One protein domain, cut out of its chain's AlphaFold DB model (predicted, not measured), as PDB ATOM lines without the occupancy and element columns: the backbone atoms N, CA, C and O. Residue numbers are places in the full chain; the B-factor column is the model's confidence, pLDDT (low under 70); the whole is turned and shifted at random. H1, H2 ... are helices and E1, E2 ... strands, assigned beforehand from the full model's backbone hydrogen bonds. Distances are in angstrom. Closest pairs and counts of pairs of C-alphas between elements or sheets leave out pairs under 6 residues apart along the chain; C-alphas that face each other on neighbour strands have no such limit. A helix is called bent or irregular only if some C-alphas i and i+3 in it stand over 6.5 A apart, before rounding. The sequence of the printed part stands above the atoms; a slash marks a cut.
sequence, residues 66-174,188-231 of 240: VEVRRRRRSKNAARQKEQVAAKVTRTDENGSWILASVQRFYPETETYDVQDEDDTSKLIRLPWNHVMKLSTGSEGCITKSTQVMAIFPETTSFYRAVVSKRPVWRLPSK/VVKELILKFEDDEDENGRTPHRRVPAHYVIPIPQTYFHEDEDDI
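This is residues 66 to 174 and 188 to 231 of the 240 residues of the protein "Hypothetical protein" of Proboscia inermis (UniProt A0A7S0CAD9). Two small lobes stand side by side, each a five-stranded sheet curled into an incomplete barrel: E1 to E5 make one, E6 to E10 the other. E2 pairs with E7 to join the lobes, H2 starts at the seam with residues 220 to 224 near E5 and E6, and H1 lies outside the first lobe, off the sheet. The 153 printed residues run H1, E1 to E10, H2; the class is mixed, with under half of the residues in named elements. The strands form one branched sheet with antiparallel neighbours. The whole is compact, with a radius of gyration of the C-alphas of 16.2 A and spans of 50 by 36 by 35 A.

Begin at H1, residues 66 to 76, which is not on the sheet. Next find the hairpin of E1, residues 83 to 87, and E2, residues 97 to 106, with N 84 and O 100 within hydrogen-bond range at 2.8 A. E2 bends by 82 degrees at residue 103 and forms a hairpin with E3, residues 111 to 116 (N 101 and O 115, 2.8 A). E3 and E4, residues 123 to 127, form another (N 112 and O 126, 2.8 A); E1 to E4 are a meander, each strand the antiparallel neighbour of the one before. E5, residues 131 to 133, is antiparallel to E1 (N 85 and O 132, 2.9 A). Then look for the hairpin of E6, residues 147 to 151, and E7, residues 157 to 163 (N 148 and O 161, 2.9 A). E7 is antiparallel to E2 (N 158 and O 97, 2.8 A) and to E8, residues 191 to 196 (N 162 and O 195, 2.8 A). E8 forms a hairpin with E9, residues 209 to 212 (N 192 and O 211, 2.8 A), and E10, residues 216 to 218, is antiparallel to E6 (N 149 and O 217, 2.8 A). H2, residues 220 to 228, is on the sheet at a height of 10.3 A and stands up from it at 50 degrees; its closest C-alpha pair with E5 is Tyr 223 and Met 132, 7.8 A. H2 is irregular, with C-alphas 223 and 226 7.2 A apart; O i to N i+4 pairs are within range in 6 of 7 for H1 and 3 of 5 for H2.

Find C-alpha 66 at (86.533, 129.649, 126.926); H1 runs 15.4 A from there. E2 starts at C-alpha 97 (97.492, 151.755, 115.143) and spans 20.7 A; E7 spans 17.6 A. H2 ends at C-alpha 228 (99.550, 134.045, 124.461).

The two farthest C-alphas, of Glu 67 and Asn 203, are 54.2 A apart. Residues 175 to 187 are not printed, and C-alphas 174 and 188 are 13.1 A apart across this cut. The links E5 to E6 and E8 to E9 are long. The mean pLDDT of the printed part is 81.7; residues 66 to 76, 137 to 141, 172 to 174 and 222 to 231 are under 70.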
ATOM      1  N   VAL A  66      86.900 128.570 127.865       57.53
ATOM      2  CA  VAL A  66      86.533 129.649 126.926       57.53
ATOM      3  C   VAL A  66      85.495 130.600 127.539       57.53
ATOM      4  O   VAL A  66      85.580 131.809 127.367       57.53
ATOM      5  N   GLU A  67      84.565 130.083 128.342       56.62
ATOM      6  CA  GLU A  67      83.552 130.880 129.044       56.62
ATOM      7  C   GLU A  67      84.141 131.757 130.161       56.62
ATOM      8  O   GLU A  67      83.735 132.910 130.329       56.62
ATOM      9  N   VAL A  68      85.121 131.247 130.918       57.84
ATOM     10  CA  VAL A  68      85.833 132.020 131.948       57.84
ATOM     11  C   VAL A  68      86.695 133.101 131.298       57.84
ATOM     12  O   VAL A  68      86.705 134.234 131.788       57.84
ATOM     13  N   ARG A  69      87.346 132.790 130.170       60.22
ATOM     14  CA  ARG A  69      88.096 133.764 129.362       60.22
ATOM     15  C   ARG A  69      87.191 134.857 128.812       60.22
ATOM     16  O   ARG A  69      87.437 136.030 129.085       60.22
ATOM     17  N   ARG A  70      86.078 134.489 128.168       59.38
ATOM     18  CA  ARG A  70      85.081 135.435 127.645       59.38
ATOM     19  C   ARG A  70      84.533 136.339 128.747       59.38
ATOM     20  O   ARG A  70      84.385 137.539 128.550       59.38
ATOM     21  N   ARG A  71      84.295 135.789 129.946       58.03
ATOM     22  CA  ARG A  71      83.835 136.554 131.117       58.03
ATOM     23  C   ARG A  71      84.896 137.511 131.671       58.03
ATOM     24  O   ARG A  71      84.529 138.545 132.224       58.03
ATOM     25  N   ARG A  72      86.188 137.179 131.586       60.69
ATOM     26  CA  ARG A  72      87.282 138.091 131.967       60.69
ATOM     27  C   ARG A  72      87.451 139.198 130.924       60.69
ATOM     28  O   ARG A  72      87.444 140.369 131.293       60.69
ATOM     29  N   ARG A  73      87.463 138.845 129.637       62.81
ATOM     30  CA  ARG A  73      87.566 139.793 128.515       62.81
ATOM     31  C   ARG A  73      86.393 140.763 128.465       62.81
ATOM     32  O   ARG A  73      86.603 141.964 128.371       62.81
ATOM     33  N   SER A  74      85.162 140.291 128.669       58.94
ATOM     34  CA  SER A  74      83.982 141.164 128.709       58.94
ATOM     35  C   SER A  74      83.981 142.145 129.886       58.94
ATOM     36  O   SER A  74      83.319 143.174 129.817       58.94
ATOM     37  N   LYS A  75      84.670 141.825 130.991       62.00
ATOM     38  CA  LYS A  75      84.798 142.729 132.146       62.00
ATOM     39  C   LYS A  75      85.832 143.826 131.909       62.00
ATOM     40  O   LYS A  75      85.641 144.934 132.400       62.00
ATOM     41  N   ASN A  76      86.882 143.512 131.155       66.62
ATOM     42  CA  ASN A  76      87.963 144.443 130.834       66.62
ATOM     43  C   ASN A  76      87.751 145.155 129.488       66.62
ATOM     44  O   ASN A  76      88.531 146.037 129.133       66.62
ATOM     45  N   ALA A  77      86.682 144.804 128.772       75.75
ATOM     46  CA  ALA A  77      86.278 145.409 127.517       75.75
ATOM     47  C   ALA A  77      86.156 146.936 127.630       75.75
ATOM     48  O   ALA A  77      85.587 147.467 128.590       75.75
ATOM     49  N   ALA A  78      86.655 147.635 126.610       83.94
ATOM     50  CA  ALA A  78      86.445 149.067 126.462       83.94
ATOM     51  C   ALA A  78      84.944 149.389 126.354       83.94
ATOM     52  O   ALA A  78      84.171 148.665 125.714       83.94
ATOM     53  N   ARG A  79      84.525 150.461 127.024       85.81
ATOM     54  CA  ARG A  79      83.139 150.925 127.078       85.81
ATOM     55  C   ARG A  79      82.786 151.707 125.820       85.81
ATOM     56  O   ARG A  79      83.641 152.257 125.139       85.81
ATOM     57  N   GLN A  80      81.490 151.806 125.541       88.69
ATOM     58  CA  GLN A  80      81.000 152.688 124.487       88.69
ATOM     59  C   GLN A  80      81.435 154.141 124.758       88.69
ATOM     60  O   GLN A  80      81.306 154.624 125.884       88.69
ATOM     61  N   LYS A  81      81.910 154.819 123.709       88.81
ATOM     62  CA  LYS A  81      82.531 156.154 123.684       88.81
ATOM     63  C   LYS A  81      83.890 156.261 124.384       88.81
ATOM     64  O   LYS A  81      84.398 157.368 124.523       88.81
ATOM     65  N   GLU A  82      84.482 155.154 124.826       90.75
ATOM     66  CA  GLU A  82      85.858 155.154 125.330       90.75
ATOM     67  C   GLU A  82      86.834 155.286 124.152       90.75
ATOM     68  O   GLU A  82      86.636 154.656 123.109       90.75
ATOM     69  N   GLN A  83      87.865 156.120 124.312       93.25
ATOM     70  CA  GLN A  83      88.965 156.205 123.355       93.25
ATOM     71  C   GLN A  83      89.897 155.006 123.537       93.25
ATOM     72  O   GLN A  83      90.202 154.592 124.657       93.25
ATOM     73  N   VAL A  84      90.337 154.446 122.420       93.56
ATOM     74  CA  VAL A  84      91.153 153.238 122.338       93.56
ATOM     75  C   VAL A  84      92.193 153.391 121.236       93.56
ATOM     76  O   VAL A  84      92.016 154.165 120.298       93.56
ATOM     77  N   ALA A  85      93.264 152.614 121.332       94.06
ATOM     78  CA  ALA A  85      94.147 152.380 120.205       94.06
ATOM     79  C   ALA A  85      93.617 151.192 119.393       94.06
ATOM     80  O   ALA A  85      93.359 150.122 119.950       94.06
ATOM     81  N   ALA A  86      93.460 151.373 118.086       93.31
ATOM     82  CA  ALA A  86      92.870 150.396 117.179       93.31
ATOM     83  C   ALA A  86      93.843 150.022 116.051       93.31
ATOM     84  O   ALA A  86      94.326 150.900 115.343       93.31
ATOM     85  N   LYS A  87      94.112 148.724 115.854       91.00
ATOM     86  CA  LYS A  87      94.962 148.217 114.762       91.00
ATOM     87  C   LYS A  87      94.142 148.039 113.484       91.00
ATOM     88  O   LYS A  87      93.357 147.094 113.379       91.00
ATOM     89  N   VAL A  88      94.328 148.935 112.515       86.56
ATOM     90  CA  VAL A  88      93.518 148.984 111.278       86.56
ATOM     91  C   VAL A  88      94.197 148.268 110.114       86.56
ATOM     92  O   VAL A  88      93.523 147.676 109.270       86.56
ATOM     93  N   THR A  89      95.528 148.255 110.078       79.44
ATOM     94  CA  THR A  89      96.293 147.513 109.072       79.44
ATOM     95  C   THR A  89      96.676 146.126 109.589       79.44
ATOM     96  O   THR A  89      96.751 145.855 110.789       79.44
ATOM     97  N   ARG A  90      96.909 145.196 108.657       70.06
ATOM     98  CA  ARG A  90      97.437 143.862 108.994       70.06
ATOM     99  C   ARG A  90      98.952 143.864 109.190       70.06
ATOM    100  O   ARG A  90      99.480 142.892 109.717       70.06
ATOM    101  N   THR A  91      99.629 144.921 108.752       72.38
ATOM    102  CA  THR A  91     101.069 145.094 108.919       72.38
ATOM    103  C   THR A  91     101.386 145.525 110.355       72.38
ATOM    104  O   THR A  91     100.529 146.037 111.074       72.38
ATOM    105  N   ASP A  92     102.611 145.261 110.804       70.38
ATOM    106  CA  ASP A  92     103.142 145.751 112.088       70.38
ATOM    107  C   ASP A  92     104.015 147.003 111.892       70.38
ATOM    108  O   ASP A  92     104.934 147.276 112.671       70.38
ATOM    109  N   GLU A  93     103.728 147.751 110.823       73.75
ATOM    110  CA  GLU A  93     104.411 148.986 110.443       73.75
ATOM    111  C   GLU A  93     104.071 150.130 111.405       73.75
ATOM    112  O   GLU A  93     103.023 150.142 112.065       73.75
ATOM    113  N   ASN A  94     104.953 151.123 111.481       71.62
ATOM    114  CA  ASN A  94     104.708 152.341 112.243       71.62
ATOM    115  C   ASN A  94     103.458 153.051 111.682       71.62
ATOM    116  O   ASN A  94     103.301 153.160 110.471       71.62
ATOM    117  N   GLY A  95     102.540 153.483 112.555       72.81
ATOM    118  CA  GLY A  95     101.257 154.069 112.141       72.81
ATOM    119  C   GLY A  95     100.128 153.065 111.860       72.81
ATOM    120  O   GLY A  95      99.030 153.477 111.508       72.81
ATOM    121  N   SER A  96     100.346 151.759 112.069       86.44
ATOM    122  CA  SER A  96      99.300 150.720 111.927       86.44
ATOM    123  C   SER A  96      98.159 150.823 112.949       86.44
ATOM    124  O   SER A  96      97.082 150.244 112.773       86.44
ATOM    125  N   TRP A  97      98.420 151.531 114.046       92.12
ATOM    126  CA  TRP A  97      97.492 151.755 115.143       92.12
ATOM    127  C   TRP A  97      97.012 153.202 115.113       92.12
ATOM    128  O   TRP A  97      97.835 154.110 115.020       92.12
ATOM    129  N   ILE A  98      95.707 153.414 115.246       93.12
ATOM    130  CA  ILE A  98      95.078 154.741 115.252       93.12
ATOM    131  C   ILE A  98      94.341 154.995 116.563       93.12
ATOM    132  O   ILE A  98      93.960 154.058 117.269       93.12
ATOM    133  N   LEU A  99      94.123 156.265 116.876       94.31
ATOM    134  CA  LEU A  99      93.206 156.702 117.910       94.31
ATOM    135  C   LEU A  99      91.780 156.563 117.383       94.31
ATOM    136  O   LEU A  99      91.415 157.136 116.362       94.31
ATOM    137  N   ALA A 100      90.978 155.772 118.082       94.56
ATOM    138  CA  ALA A 100      89.597 155.534 117.711       94.56
ATOM    139  C   ALA A 100      88.695 155.585 118.942       94.56
ATOM    140  O   ALA A 100      89.121 155.362 120.075       94.56
ATOM    141  N   SER A 101      87.412 155.830 118.716       94.69
ATOM    142  CA  SER A 101      86.375 155.765 119.738       94.69
ATOM    143  C   SER A 101      85.536 154.502 119.571       94.69
ATOM    144  O   SER A 101      85.123 154.133 118.469       94.69
ATOM    145  N   VAL A 102      85.261 153.808 120.673       94.25
ATOM    146  CA  VAL A 102      84.423 152.605 120.652       94.25
ATOM    147  C   VAL A 102      82.968 152.997 120.445       94.25
ATOM    148  O   VAL A 102      82.359 153.639 121.297       94.25
ATOM    149  N   GLN A 103      82.352 152.541 119.361       94.00
ATOM    150  CA  GLN A 103      80.925 152.749 119.126       94.00
ATOM    151  C   GLN A 103      80.090 151.613 119.697       94.00
ATOM    152  O   GLN A 103      79.032 151.853 120.286       94.00
ATOM    153  N   ARG A 104      80.561 150.370 119.566       90.56
ATOM    154  CA  ARG A 104      79.869 149.197 120.104       90.56
ATOM    155  C   ARG A 104      80.831 148.033 120.318       90.56
ATOM    156  O   ARG A 104      81.745 147.833 119.532       90.56
ATOM    157  N   PHE A 105      80.576 147.238 121.355       88.81
ATOM    158  CA  PHE A 105      81.217 145.943 121.578       88.81
ATOM    159  C   PHE A 105      80.191 144.822 121.408       88.81
ATOM    160  O   PHE A 105      79.065 144.941 121.895       88.81
ATOM    161  N   TYR A 106      80.587 143.741 120.743       87.56
ATOM    162  CA  TYR A 106      79.798 142.533 120.530       87.56
ATOM    163  C   TYR A 106      80.395 141.388 121.360       87.56
ATOM    164  O   TYR A 106      81.348 140.749 120.918       87.56
ATOM    165  N   PRO A 107      79.845 141.085 122.554       81.94
ATOM    166  CA  PRO A 107      80.415 140.078 123.454       81.94
ATOM    167  C   PRO A 107      80.363 138.645 122.917       81.94
ATOM    168  O   PRO A 107      81.079 137.779 123.407       81.94
ATOM    169  N   GLU A 108      79.471 138.373 121.963       80.19
ATOM    170  CA  GLU A 108      79.308 137.043 121.374       80.19
ATOM    171  C   GLU A 108      80.414 136.722 120.367       80.19
ATOM    172  O   GLU A 108      80.927 135.608 120.362       80.19
ATOM    173  N   THR A 109      80.805 137.710 119.562       81.31
ATOM    174  CA  THR A 109      81.843 137.575 118.531       81.31
ATOM    175  C   THR A 109      83.196 138.133 118.964       81.31
ATOM    176  O   THR A 109      84.151 138.031 118.205       81.31
ATOM    177  N   GLU A 110      83.281 138.738 120.154       82.56
ATOM    178  CA  GLU A 110      84.467 139.444 120.660       82.56
ATOM    179  C   GLU A 110      84.992 140.480 119.646       82.56
ATOM    180  O   GLU A 110      86.189 140.589 119.388       82.56
ATOM    181  N   THR A 111      84.076 141.249 119.048       88.25
ATOM    182  CA  THR A 111      84.412 142.304 118.076       88.25
ATOM    183  C   THR A 111      83.950 143.677 118.542       88.25
ATOM    184  O   THR A 111      82.958 143.811 119.260       88.25
ATOM    185  N   TYR A 112      84.668 144.707 118.112       91.06
ATOM    186  CA  TYR A 112      84.336 146.109 118.308       91.06
ATOM    187  C   TYR A 112      83.983 146.757 116.978       91.06
ATOM    188  O   TYR A 112      84.662 146.521 115.984       91.06
ATOM    189  N   ASP A 113      82.976 147.622 116.990       93.62
ATOM    190  CA  ASP A 113      82.852 148.682 115.998       93.62
ATOM    191  C   ASP A 113      83.501 149.929 116.599       93.62
ATOM    192  O   ASP A 113      83.050 150.438 117.634       93.62
ATOM    193  N   VAL A 114      84.575 150.389 115.967       94.44
ATOM    194  CA  VAL A 114      85.300 151.603 116.344       94.44
ATOM    195  C   VAL A 114      85.166 152.653 115.248       94.44
ATOM    196  O   VAL A 114      84.970 152.323 114.078       94.44
ATOM    197  N   GLN A 115      85.247 153.918 115.629       95.19
ATOM    198  CA  GLN A 115      85.231 155.061 114.725       95.19
ATOM    199  C   GLN A 115      86.554 155.807 114.867       95.19
ATOM    200  O   GLN A 115      86.930 156.142 115.989       95.19
ATOM    201  N   ASP A 116      87.238 156.039 113.751       92.25
ATOM    202  CA  ASP A 116      88.465 156.840 113.700       92.25
ATOM    203  C   ASP A 116      88.191 158.275 114.190       92.25
ATOM    204  O   ASP A 116      87.091 158.805 114.000       92.25
ATOM    205  N   GLU A 117      89.170 158.883 114.853       90.69
ATOM    206  CA  GLU A 117      89.102 160.274 115.298       90.69
ATOM    207  C   GLU A 117      89.208 161.264 114.120       90.69
ATOM    208  O   GLU A 117      88.556 162.310 114.161       90.69
ATOM    209  N   ASP A 118      89.921 160.907 113.043       88.81
ATOM    210  CA  ASP A 118      90.051 161.745 111.839       88.81
ATOM    211  C   ASP A 118      88.969 161.467 110.777       88.81
ATOM    212  O   ASP A 118      88.469 162.399 110.141       88.81
ATOM    213  N   ASP A 119      88.559 160.204 110.584       88.81
ATOM    214  CA  ASP A 119      87.491 159.812 109.645       88.81
ATOM    215  C   ASP A 119      86.252 159.270 110.375       88.81
ATOM    216  O   ASP A 119      86.017 158.065 110.504       88.81
ATOM    217  N   THR A 120      85.381 160.188 110.789       89.44
ATOM    218  CA  THR A 120      84.109 159.844 111.444       89.44
ATOM    219  C   THR A 120      83.047 159.289 110.486       89.44
ATOM    220  O   THR A 120      81.970 158.885 110.932       89.44
ATOM    221  N   SER A 121      83.302 159.229 109.175       88.00
ATOM    222  CA  SER A 121      82.298 158.772 108.205       88.00
ATOM    223  C   SER A 121      82.116 157.251 108.187       88.00
ATOM    224  O   SER A 121      81.099 156.755 107.693       88.00
ATOM    225  N   LYS A 122      83.081 156.501 108.735       87.62
ATOM    226  CA  LYS A 122      83.126 155.038 108.662       87.62
ATOM    227  C   LYS A 122      83.269 154.401 110.037       87.62
ATOM    228  O   LYS A 122      83.946 154.909 110.924       87.62
ATOM    229  N   LEU A 123      82.645 153.235 110.173       91.69
ATOM    230  CA  LEU A 123      82.874 152.327 111.288       91.69
ATOM    231  C   LEU A 123      83.781 151.195 110.828       91.69
ATOM    232  O   LEU A 123      83.547 150.582 109.785       91.69
ATOM    233  N   ILE A 124      84.798 150.911 111.630       91.19
ATOM    234  CA  ILE A 124      85.764 149.847 111.396       91.19
ATOM    235  C   ILE A 124      85.455 148.731 112.386       91.19
ATOM    236  O   ILE A 124      85.441 148.948 113.598       91.19
ATOM    237  N   ARG A 125      85.197 147.524 111.873       91.88
ATOM    238  CA  ARG A 125      84.987 146.344 112.711       91.88
ATOM    239  C   ARG A 125      86.311 145.640 112.970       91.88
ATOM    240  O   ARG A 125      86.937 145.157 112.028       91.88
ATOM    241  N   LEU A 126      86.700 145.540 114.237       90.69
ATOM    242  CA  LEU A 126      87.962 144.942 114.667       90.69
ATOM    243  C   LEU A 126      87.738 143.830 115.699       90.69
ATOM    244  O   LEU A 126      86.813 143.918 116.509       90.69
ATOM    245  N   PRO A 127      88.568 142.774 115.696       88.25
ATOM    246  CA  PRO A 127      88.575 141.795 116.776       88.25
ATOM    247  C   PRO A 127      89.114 142.417 118.073       88.25
ATOM    248  O   PRO A 127      89.839 143.413 118.046       88.25
ATOM    249  N   TRP A 128      88.774 141.827 119.221       82.06
ATOM    250  CA  TRP A 128      89.153 142.365 120.533       82.06
ATOM    251  C   TRP A 128      90.673 142.555 120.701       82.06
ATOM    252  O   TRP A 128      91.102 143.537 121.294       82.06
ATOM    253  N   ASN A 129      91.484 141.664 120.121       84.25
ATOM    254  CA  ASN A 129      92.950 141.695 120.171       84.25
ATOM    255  C   ASN A 129      93.579 142.780 119.275       84.25
ATOM    256  O   ASN A 129      94.795 142.911 119.214       84.25
ATOM    257  N   HIS A 130      92.771 143.541 118.540       88.00
ATOM    258  CA  HIS A 130      93.208 144.705 117.767       88.00
ATOM    259  C   HIS A 130      92.779 146.016 118.434       88.00
ATOM    260  O   HIS A 130      92.868 147.075 117.819       88.00
ATOM    261  N   VAL A 131      92.293 145.954 119.677       88.88
ATOM    262  CA  VAL A 131      91.840 147.110 120.446       88.88
ATOM    263  C   VAL A 131      92.559 147.118 121.789       88.88
ATOM    264  O   VAL A 131      92.434 146.186 122.581       88.88
ATOM    265  N   MET A 132      93.306 148.185 122.061       88.38
ATOM    266  CA  MET A 132      93.992 148.394 123.336       88.38
ATOM    267  C   MET A 132      93.400 149.607 124.037       88.38
ATOM    268  O   MET A 132      93.136 150.642 123.421       88.38
ATOM    269  N   LYS A 133      93.175 149.477 125.341       88.44
ATOM    270  CA  LYS A 133      92.697 150.592 126.148       88.44
ATOM    271  C   LYS A 133      93.818 151.600 126.354       88.44
ATOM    272  O   LYS A 133      94.982 151.230 126.483       88.44
ATOM    273  N   LEU A 134      93.445 152.874 126.385       88.38
ATOM    274  CA  LEU A 134      94.375 153.948 126.697       88.38
ATOM    275  C   LEU A 134      94.708 153.951 128.188       88.38
ATOM    276  O   LEU A 134      93.869 153.612 129.026       88.38
ATOM    277  N   SER A 135      95.942 154.338 128.511       80.44
ATOM    278  CA  SER A 135      96.400 154.349 129.894       80.44
ATOM    279  C   SER A 135      95.672 155.425 130.695       80.44
ATOM    280  O   SER A 135      95.529 156.570 130.264       80.44
ATOM    281  N   THR A 136      95.287 155.110 131.928       73.50
ATOM    282  CA  THR A 136      94.765 156.112 132.871       73.50
ATOM    283  C   THR A 136      95.878 156.935 133.531       73.50
ATOM    284  O   THR A 136      95.601 157.791 134.373       73.50
ATOM    285  N   GLY A 137      97.150 156.672 133.198       67.00
ATOM    286  CA  GLY A 137      98.320 157.347 133.769       67.00
ATOM    287  C   GLY A 137      98.640 156.949 135.215       67.00
ATOM    288  O   GLY A 137      99.659 157.378 135.748       67.00
ATOM    289  N   SER A 138      97.804 156.125 135.854       64.94
ATOM    290  CA  SER A 138      98.061 155.496 137.160       64.94
ATOM    291  C   SER A 138      98.803 154.162 137.042       64.94
ATOM    292  O   SER A 138      99.081 153.507 138.043       64.94
ATOM    293  N   GLU A 139      99.066 153.721 135.816       66.12
ATOM    294  CA  GLU A 139      99.645 152.418 135.521       66.12
ATOM    295  C   GLU A 139     101.158 152.501 135.746       66.12
ATOM    296  O   GLU A 139     101.903 153.095 134.969       66.12
ATOM    297  N   GLY A 140     101.608 151.968 136.885       56.56
ATOM    298  CA  GLY A 140     102.976 152.046 137.419       56.56
ATOM    299  C   GLY A 140     104.091 151.422 136.575       56.56
ATOM    300  O   GLY A 140     105.173 151.196 137.106       56.56
ATOM    301  N   CYS A 141     103.852 151.091 135.306       60.62
ATOM    302  CA  CYS A 141     104.724 150.231 134.504       60.62
ATOM    303  C   CYS A 141     105.669 150.975 133.545       60.62
ATOM    304  O   CYS A 141     106.579 150.360 132.993       60.62
ATOM    305  N   ILE A 142     105.494 152.283 133.335       72.81
ATOM    306  CA  ILE A 142     106.315 153.029 132.373       72.81
ATOM    307  C   ILE A 142     107.583 153.527 133.069       72.81
ATOM    308  O   ILE A 142     107.523 154.323 134.006       72.81
ATOM    309  N   THR A 143     108.751 153.092 132.596       81.62
ATOM    310  CA  THR A 143     110.058 153.528 133.113       81.62
ATOM    311  C   THR A 143     110.896 154.176 132.014       81.62
ATOM    312  O   THR A 143     110.528 154.182 130.839       81.62
ATOM    313  N   LYS A 144     112.036 154.776 132.381       86.25
ATOM    314  CA  LYS A 144     112.992 155.276 131.381       86.25
ATOM    315  C   LYS A 144     113.445 154.108 130.497       86.25
ATOM    316  O   LYS A 144     113.630 153.006 130.997       86.25
ATOM    317  N   SER A 145     113.671 154.373 129.212       87.75
ATOM    318  CA  SER A 145     114.078 153.405 128.182       87.75
ATOM    319  C   SER A 145     113.082 152.280 127.882       87.75
ATOM    320  O   SER A 145     113.401 151.400 127.092       87.75
ATOM    321  N   THR A 146     111.864 152.326 128.430       88.44
ATOM    322  CA  THR A 146     110.787 151.426 128.007       88.44
ATOM    323  C   THR A 146     110.361 151.756 126.572       88.44
ATOM    324  O   THR A 146     110.193 152.931 126.228       88.44
ATOM    325  N   GLN A 147     110.195 150.720 125.746       90.38
ATOM    326  CA  GLN A 147     109.585 150.822 124.420       90.38
ATOM    327  C   GLN A 147     108.068 150.912 124.558       90.38
ATOM    328  O   GLN A 147     107.449 150.122 125.269       90.38
ATOM    329  N   VAL A 148     107.481 151.889 123.885       91.19
ATOM    330  CA  VAL A 148     106.051 152.194 123.935       91.19
ATOM    331  C   VAL A 148     105.561 152.581 122.545       91.19
ATOM    332  O   VAL A 148     106.350 152.887 121.650       91.19
ATOM    333  N   MET A 149     104.249 152.600 122.367       91.88
ATOM    334  CA  MET A 149     103.613 153.283 121.251       91.88
ATOM    335  C   MET A 149     102.961 154.564 121.756       91.88
ATOM    336  O   MET A 149     102.387 154.598 122.843       91.88
ATOM    337  N   ALA A 150     103.069 155.640 120.989       93.38
ATOM    338  CA  ALA A 150     102.520 156.927 121.379       93.38
ATOM    339  C   ALA A 150     102.008 157.703 120.175       93.38
ATOM    340  O   ALA A 150     102.520 157.545 119.067       93.38
ATOM    341  N   ILE A 151     101.025 158.567 120.408       92.69
ATOM    342  CA  ILE A 151     100.563 159.500 119.381       92.69
ATOM    343  C   ILE A 151     101.662 160.524 119.103       92.69
ATOM    344  O   ILE A 151     102.171 161.173 120.027       92.69
ATOM    345  N   PHE A 152     102.030 160.670 117.829       87.56
ATOM    346  CA  PHE A 152     102.911 161.756 117.419       87.56
ATOM    347  C   PHE A 152     102.136 163.080 117.489       87.56
ATOM    348  O   PHE A 152     100.967 163.103 117.091       87.56
ATOM    349  N   PRO A 153     102.723 164.176 118.008       84.06
ATOM    350  CA  PRO A 153     102.029 165.458 118.084       84.06
ATOM    351  C   PRO A 153     101.387 165.831 116.744       84.06
ATOM    352  O   PRO A 153     102.023 165.679 115.708       84.06
ATOM    353  N   GLU A 154     100.145 166.321 116.782       83.19
ATOM    354  CA  GLU A 154      99.370 166.728 115.592       83.19
ATOM    355  C   GLU A 154      98.912 165.576 114.678       83.19
ATOM    356  O   GLU A 154      98.388 165.822 113.596       83.19
ATOM    357  N   THR A 155      99.043 164.325 115.123       90.00
ATOM    358  CA  THR A 155      98.509 163.148 114.420       90.00
ATOM    359  C   THR A 155      97.528 162.383 115.303       90.00
ATOM    360  O   THR A 155      97.462 162.609 116.512       90.00
ATOM    361  N   THR A 156      96.796 161.446 114.710       90.75
ATOM    362  CA  THR A 156      95.934 160.480 115.414       90.75
ATOM    363  C   THR A 156      96.481 159.054 115.349       90.75
ATOM    364  O   THR A 156      95.885 158.133 115.899       90.75
ATOM    365  N   SER A 157      97.644 158.850 114.728       91.75
ATOM    366  CA  SER A 157      98.288 157.541 114.619       91.75
ATOM    367  C   SER A 157      99.313 157.324 115.726       91.75
ATOM    368  O   SER A 157      99.999 158.245 116.175       91.75
ATOM    369  N   PHE A 158      99.453 156.073 116.150       92.56
ATOM    370  CA  PHE A 158     100.444 155.653 117.127       92.56
ATOM    371  C   PHE A 158     101.726 155.181 116.440       92.56
ATOM    372  O   PHE A 158     101.725 154.293 115.581       92.56
ATOM    373  N   TYR A 159     102.842 155.725 116.905       92.62
ATOM    374  CA  TYR A 159     104.185 155.436 116.423       92.62
ATOM    375  C   TYR A 159     105.029 154.844 117.543       92.62
ATOM    376  O   TYR A 159     104.800 155.104 118.728       92.62
ATOM    377  N   ARG A 160     106.024 154.041 117.167       92.00
ATOM    378  CA  ARG A 160     106.976 153.477 118.120       92.00
ATOM    379  C   ARG A 160     107.853 154.577 118.697       92.00
ATOM    380  O   ARG A 160     108.356 155.447 117.980       92.00
ATOM    381  N   ALA A 161     108.025 154.531 120.008       92.75
ATOM    382  CA  ALA A 161     108.810 155.498 120.738       92.75
ATOM    383  C   ALA A 161     109.498 154.864 121.948       92.75
ATOM    384  O   ALA A 161     109.083 153.836 122.483       92.75
ATOM    385  N   VAL A 162     110.544 155.533 122.421       93.06
ATOM    386  CA  VAL A 162     111.272 155.157 123.630       93.06
ATOM    387  C   VAL A 162     111.147 156.265 124.663       93.06
ATOM    388  O   VAL A 162     111.329 157.451 124.368       93.06
ATOM    389  N   VAL A 163     110.871 155.881 125.908       92.06
ATOM    390  CA  VAL A 163     110.797 156.821 127.031       92.06
ATOM    391  C   VAL A 163     112.181 157.406 127.314       92.06
ATOM    392  O   VAL A 163     113.088 156.737 127.807       92.06
ATOM    393  N   SER A 164     112.349 158.691 127.018       91.50
ATOM    394  CA  SER A 164     113.638 159.386 127.086       91.50
ATOM    395  C   SER A 164     113.985 159.832 128.511       91.50
ATOM    396  O   SER A 164     115.131 159.702 128.957       91.50
ATOM    397  N   LYS A 165     112.995 160.331 129.264       88.94
ATOM    398  CA  LYS A 165     113.165 160.794 130.654       88.94
ATOM    399  C   LYS A 165     112.256 160.028 131.610       88.94
ATOM    400  O   LYS A 165     111.226 159.507 131.205       88.94
ATOM    401  N   ARG A 166     112.641 159.976 132.890       84.81
ATOM    402  CA  ARG A 166     111.830 159.335 133.935       84.81
ATOM    403  C   ARG A 166     110.449 160.012 134.032       84.81
ATOM    404  O   ARG A 166     110.410 161.245 134.017       84.81
ATOM    405  N   PRO A 167     109.351 159.240 134.137       83.81
ATOM    406  CA  PRO A 167     108.026 159.811 134.324       83.81
ATOM    407  C   PRO A 167     107.941 160.586 135.634       83.81
ATOM    408  O   PRO A 167     108.486 160.171 136.659       83.81
ATOM    409  N   VAL A 168     107.235 161.713 135.595       82.75
ATOM    410  CA  VAL A 168     106.986 162.540 136.776       82.75
ATOM    411  C   VAL A 168     105.600 162.210 137.310       82.75
ATOM    412  O   VAL A 168     104.584 162.644 136.762       82.75
ATOM    413  N   TRP A 169     105.578 161.443 138.393       79.81
ATOM    414  CA  TRP A 169     104.368 161.086 139.120       79.81
ATOM    415  C   TRP A 169     103.857 162.291 139.902       79.81
ATOM    416  O   TRP A 169     104.596 162.914 140.666       79.81
ATOM    417  N   ARG A 170     102.590 162.646 139.696       78.62
ATOM    418  CA  ARG A 170     101.935 163.744 140.411       78.62
ATOM    419  C   ARG A 170     100.661 163.247 141.065       78.62
ATOM    420  O   ARG A 170      99.856 162.573 140.430       78.62
ATOM    421  N   LEU A 171     100.459 163.613 142.324       75.00
ATOM    422  CA  LEU A 171      99.194 163.353 142.994       75.00
ATOM    423  C   LEU A 171      98.102 164.217 142.333       75.00
ATOM    424  O   LEU A 171      98.329 165.417 142.126       75.00
ATOM    425  N   PRO A 172      96.946 163.650 141.949       65.81
ATOM    426  CA  PRO A 172      95.856 164.436 141.397       65.81
ATOM    427  C   PRO A 172      95.397 165.461 142.441       65.81
ATOM    428  O   PRO A 172      95.089 165.127 143.584       65.81
ATOM    429  N   SER A 173      95.396 166.739 142.059       59.81
ATOM    430  CA  SER A 173      94.899 167.810 142.925       59.81
ATOM    431  C   SER A 173      93.392 167.644 143.115       59.81
ATOM    432  O   SER A 173      92.673 167.420 142.141       59.81
ATOM    433  N   LYS A 174      92.890 167.856 144.338       54.84
ATOM    434  CA  LYS A 174      91.452 167.843 144.690       54.84
ATOM    435  C   LYS A 174      90.601 168.885 143.927       54.84
ATOM    436  O   LYS A 174      89.410 169.002 144.184       54.84
ATOM    437  N   VAL A 188      99.502 159.902 139.485       81.38
ATOM    438  CA  VAL A 188      99.358 159.737 138.036       81.38
ATOM    439  C   VAL A 188     100.464 160.465 137.286       81.38
ATOM    440  O   VAL A 188     100.896 161.558 137.665       81.38
ATOM    441  N   VAL A 189     100.912 159.878 136.186       83.62
ATOM    442  CA  VAL A 189     101.771 160.540 135.208       83.62
ATOM    443  C   VAL A 189     100.870 161.306 134.248       83.62
ATOM    444  O   VAL A 189      99.968 160.738 133.647       83.62
ATOM    445  N   LYS A 190     101.092 162.615 134.108       85.69
ATOM    446  CA  LYS A 190     100.322 163.436 133.154       85.69
ATOM    447  C   LYS A 190     100.939 163.440 131.762       85.69
ATOM    448  O   LYS A 190     100.224 163.449 130.769       85.69
ATOM    449  N   GLU A 191     102.264 163.457 131.699       89.50
ATOM    450  CA  GLU A 191     103.024 163.610 130.464       89.50
ATOM    451  C   GLU A 191     104.303 162.784 130.531       89.50
ATOM    452  O   GLU A 191     104.930 162.663 131.589       89.50
ATOM    453  N   LEU A 192     104.702 162.266 129.378       90.19
ATOM    454  CA  LEU A 192     105.932 161.530 129.149       90.19
ATOM    455  C   LEU A 192     106.788 162.277 128.130       90.19
ATOM    456  O   LEU A 192     106.285 162.982 127.256       90.19
ATOM    457  N   ILE A 193     108.104 162.128 128.262       92.62
ATOM    458  CA  ILE A 193     109.064 162.676 127.306       92.62
ATOM    459  C   ILE A 193     109.623 161.509 126.512       92.62
ATOM    460  O   ILE A 193     110.333 160.666 127.066       92.62
ATOM    461  N   LEU A 194     109.292 161.475 125.228       93.81
ATOM    462  CA  LEU A 194     109.544 160.366 124.320       93.81
ATOM    463  C   LEU A 194     110.509 160.775 123.200       93.81
ATOM    464  O   LEU A 194     110.689 161.961 122.915       93.81
ATOM    465  N   LYS A 195     111.131 159.771 122.588       93.88
ATOM    466  CA  LYS A 195     111.864 159.854 121.322       93.88
ATOM    467  C   LYS A 195     111.213 158.881 120.349       93.88
ATOM    468  O   LYS A 195     111.136 157.699 120.676       93.88
ATOM    469  N   PHE A 196     110.733 159.369 119.215       93.00
ATOM    470  CA  PHE A 196     110.085 158.545 118.196       93.00
ATOM    471  C   PHE A 196     111.119 157.937 117.255       93.00
ATOM    472  O   PHE A 196     112.063 158.612 116.872       93.00
ATOM    473  N   GLU A 197     110.947 156.676 116.870       90.06
ATOM    474  CA  GLU A 197     111.929 155.993 116.011       90.06
ATOM    475  C   GLU A 197     112.074 156.648 114.625       90.06
ATOM    476  O   GLU A 197     113.146 156.578 114.042       90.06
ATOM    477  N   ASP A 198     111.026 157.322 114.144       85.50
ATOM    478  CA  ASP A 198     110.933 157.904 112.794       85.50
ATOM    479  C   ASP A 198     111.052 159.447 112.775       85.50
ATOM    480  O   ASP A 198     110.791 160.098 111.774       85.50
ATOM    481  N   ASP A 199     111.417 160.064 113.906       86.75
ATOM    482  CA  ASP A 199     111.590 161.527 114.044       86.75
ATOM    483  C   ASP A 199     113.090 161.880 114.052       86.75
ATOM    484  O   ASP A 199     113.537 162.735 114.815       86.75
ATOM    485  N   GLU A 200     113.901 161.141 113.289       89.12
ATOM    486  CA  GLU A 200     115.334 161.396 113.137       89.12
ATOM    487  C   GLU A 200     115.564 162.601 112.211       89.12
ATOM    488  O   GLU A 200     115.053 162.649 111.094       89.12
ATOM    489  N   ASP A 201     116.319 163.596 112.684       85.81
ATOM    490  CA  ASP A 201     116.691 164.757 111.875       85.81
ATOM    491  C   ASP A 201     117.836 164.453 110.888       85.81
ATOM    492  O   ASP A 201     118.485 163.408 110.938       85.81
ATOM    493  N   GLU A 202     118.149 165.410 110.007       86.00
ATOM    494  CA  GLU A 202     119.263 165.322 109.042       86.00
ATOM    495  C   GLU A 202     120.641 165.083 109.702       86.00
ATOM    496  O   GLU A 202     121.625 164.779 109.027       86.00
ATOM    497  N   ASN A 203     120.738 165.230 111.026       83.31
ATOM    498  CA  ASN A 203     121.943 165.014 111.816       83.31
ATOM    499  C   ASN A 203     121.923 163.694 112.607       83.31
ATOM    500  O   ASN A 203     122.818 163.479 113.434       83.31
ATOM    501  N   GLY A 204     120.943 162.816 112.375       83.00
ATOM    502  CA  GLY A 204     120.829 161.529 113.054       83.00
ATOM    503  C   GLY A 204     120.344 161.637 114.503       83.00
ATOM    504  O   GLY A 204     120.648 160.777 115.334       83.00
ATOM    505  N   ARG A 205     119.680 162.737 114.879       85.25
ATOM    506  CA  ARG A 205     119.201 162.978 116.244       85.25
ATOM    507  C   ARG A 205     117.685 162.957 116.302       85.25
ATOM    508  O   ARG A 205     117.000 163.736 115.657       85.25
ATOM    509  N   THR A 206     117.169 162.146 117.217       87.94
ATOM    510  CA  THR A 206     115.751 162.174 117.577       87.94
ATOM    511  C   THR A 206     115.477 163.216 118.671       87.94
ATOM    512  O   THR A 206     116.036 163.100 119.782       87.94
ATOM    513  N   PRO A 207     114.607 164.213 118.433       91.00
ATOM    514  CA  PRO A 207     114.268 165.227 119.416       91.00
ATOM    515  C   PRO A 207     113.401 164.647 120.544       91.00
ATOM    516  O   PRO A 207     112.830 163.559 120.467       91.00
ATOM    517  N   HIS A 208     113.332 165.374 121.660       91.62
ATOM    518  CA  HIS A 208     112.466 165.012 122.785       91.62
ATOM    519  C   HIS A 208     111.076 165.600 122.566       91.62
ATOM    520  O   HIS A 208     110.917 166.819 122.561       91.62
ATOM    521  N   ARG A 209     110.062 164.742 122.467       92.94
ATOM    522  CA  ARG A 209     108.658 165.147 122.342       92.94
ATOM    523  C   ARG A 209     107.927 164.921 123.661       92.94
ATOM    524  O   ARG A 209     108.139 163.911 124.330       92.94
ATOM    525  N   ARG A 210     107.083 165.874 124.062       92.81
ATOM    526  CA  ARG A 210     106.199 165.742 125.231       92.81
ATOM    527  C   ARG A 210     104.859 165.203 124.760       92.81
ATOM    528  O   ARG A 210     104.228 165.836 123.922       92.81
ATOM    529  N   VAL A 211     104.438 164.069 125.307       92.50
ATOM    530  CA  VAL A 211     103.177 163.411 124.949       92.50
ATOM    531  C   VAL A 211     102.365 163.160 126.223       92.50
ATOM    532  O   VAL A 211     102.941 162.709 127.219       92.50
ATOM    533  N   PRO A 212     101.054 163.462 126.248       90.94
ATOM    534  CA  PRO A 212     100.192 163.107 127.372       90.94
ATOM    535  C   PRO A 212     100.229 161.602 127.639       90.94
ATOM    536  O   PRO A 212     100.128 160.811 126.707       90.94
ATOM    537  N   ALA A 213     100.331 161.196 128.906       88.31
ATOM    538  CA  ALA A 213     100.472 159.778 129.260       88.31
ATOM    539  C   ALA A 213      99.271 158.923 128.823       88.31
ATOM    540  O   ALA A 213      99.435 157.748 128.529       88.31
ATOM    541  N   HIS A 214      98.090 159.534 128.717       89.44
ATOM    542  CA  HIS A 214      96.882 158.890 128.203       89.44
ATOM    543  C   HIS A 214      97.025 158.406 126.751       89.44
ATOM    544  O   HIS A 214      96.432 157.408 126.368       89.44
ATOM    545  N   TYR A 215      97.852 159.075 125.947       91.69
ATOM    546  CA  TYR A 215      98.113 158.706 124.554       91.69
ATOM    547  C   TYR A 215      99.399 157.895 124.388       91.69
ATOM    548  O   TYR A 215      99.973 157.849 123.300       91.69
ATOM    549  N   VAL A 216      99.866 157.282 125.474       90.25
ATOM    550  CA  VAL A 216     100.984 156.346 125.473       90.25
ATOM    551  C   VAL A 216     100.454 154.987 125.888       90.25
ATOM    552  O   VAL A 216      99.826 154.841 126.936       90.25
ATOM    553  N   ILE A 217     100.714 153.993 125.053       89.00
ATOM    554  CA  ILE A 217     100.304 152.610 125.253       89.00
ATOM    555  C   ILE A 217     101.547 151.712 125.211       89.00
ATOM    556  O   ILE A 217     102.538 152.045 124.552       89.00
ATOM    557  N   PRO A 218     101.546 150.578 125.920       86.62
ATOM    558  CA  PRO A 218     102.592 149.573 125.765       86.62
ATOM    559  C   PRO A 218     102.612 149.016 124.335       86.62
ATOM    560  O   PRO A 218     101.634 149.115 123.592       86.62
ATOM    561  N   ILE A 219     103.733 148.413 123.937       86.62
ATOM    562  CA  ILE A 219     103.810 147.732 122.641       86.62
ATOM    563  C   ILE A 219     102.863 146.514 122.623       86.62
ATOM    564  O   ILE A 219     102.708 145.858 123.662       86.62
ATOM    565  N   PRO A 220     102.249 146.168 121.475       79.44
ATOM    566  CA  PRO A 220     101.251 145.101 121.396       79.44
ATOM    567  C   PRO A 220     101.744 143.763 121.943       79.44
ATOM    568  O   PRO A 220     100.991 143.083 122.632       79.44
ATOM    569  N   GLN A 221     103.019 143.425 121.711       75.38
ATOM    570  CA  GLN A 221     103.649 142.232 122.277       75.38
ATOM    571  C   GLN A 221     103.463 142.218 123.797       75.38
ATOM    572  O   GLN A 221     102.823 141.331 124.342       75.38
ATOM    573  N   THR A 222     103.899 143.271 124.490       68.56
ATOM    574  CA  THR A 222     103.756 143.372 125.951       68.56
ATOM    575  C   THR A 222     102.312 143.470 126.440       68.56
ATOM    576  O   THR A 222     102.042 143.044 127.555       68.56
ATOM    577  N   TYR A 223     101.395 144.016 125.636       67.94
ATOM    578  CA  TYR A 223      99.992 144.178 126.031       67.94
ATOM    579  C   TYR A 223      99.205 142.863 125.952       67.94
ATOM    580  O   TYR A 223      98.389 142.591 126.827       67.94
ATOM    581  N   PHE A 224      99.458 142.038 124.930       64.12
ATOM    582  CA  PHE A 224      98.758 140.765 124.720       64.12
ATOM    583  C   PHE A 224      99.541 139.534 125.203       64.12
ATOM    584  O   PHE A 224      98.985 138.440 125.189       64.12
ATOM    585  N   HIS A 225     100.794 139.667 125.663       48.12
ATOM    586  CA  HIS A 225     101.580 138.535 126.184       48.12
ATOM    587  C   HIS A 225     100.930 137.831 127.397       48.12
ATOM    588  O   HIS A 225     101.277 136.690 127.679       48.12
ATOM    589  N   GLU A 226      99.966 138.446 128.095       45.59
ATOM    590  CA  GLU A 226      99.162 137.742 129.111       45.59
ATOM    591  C   GLU A 226      98.130 136.756 128.514       45.59
ATOM    592  O   GLU A 226      97.641 135.885 129.232       45.59
ATOM    593  N   ASP A 227      97.821 136.851 127.215       45.81
ATOM    594  CA  ASP A 227      96.863 136.000 126.491       45.81
ATOM    595  C   ASP A 227      97.531 134.958 125.561       45.81
ATOM    596  O   ASP A 227      96.845 134.071 125.049       45.81
ATOM    597  N   GLU A 228      98.843 135.030 125.308       41.44
ATOM    598  CA  GLU A 228      99.550 134.045 124.461       41.44
ATOM    599  C   GLU A 228      99.711 132.681 125.149       41.44
ATOM    600  O   GLU A 228      99.618 131.649 124.485       41.44
ATOM    601  N   ASP A 229      99.818 132.663 126.483       40.31
ATOM    602  CA  ASP A 229      99.754 131.438 127.298       40.31
ATOM    603  C   ASP A 229      98.359 130.757 127.230       40.31
ATOM    604  O   ASP A 229      98.171 129.643 127.722       40.31
ATOM    605  N   ASP A 230      97.368 131.412 126.607       44.31
ATOM    606  CA  ASP A 230      95.979 130.965 126.484       44.31
ATOM    607  C   ASP A 230      95.615 130.419 125.082       44.31
ATOM    608  O   ASP A 230      94.485 129.941 124.891       44.31
ATOM    609  N   ILE A 231      96.544 130.434 124.113       42.06
ATOM    610  CA  ILE A 231      96.334 129.863 122.772       42.06
ATOM    611  C   ILE A 231      96.578 128.353 122.817       42.06
ATOM    612  O   ILE A 231      97.675 127.853 122.579       42.06
TER     613      ILE A 231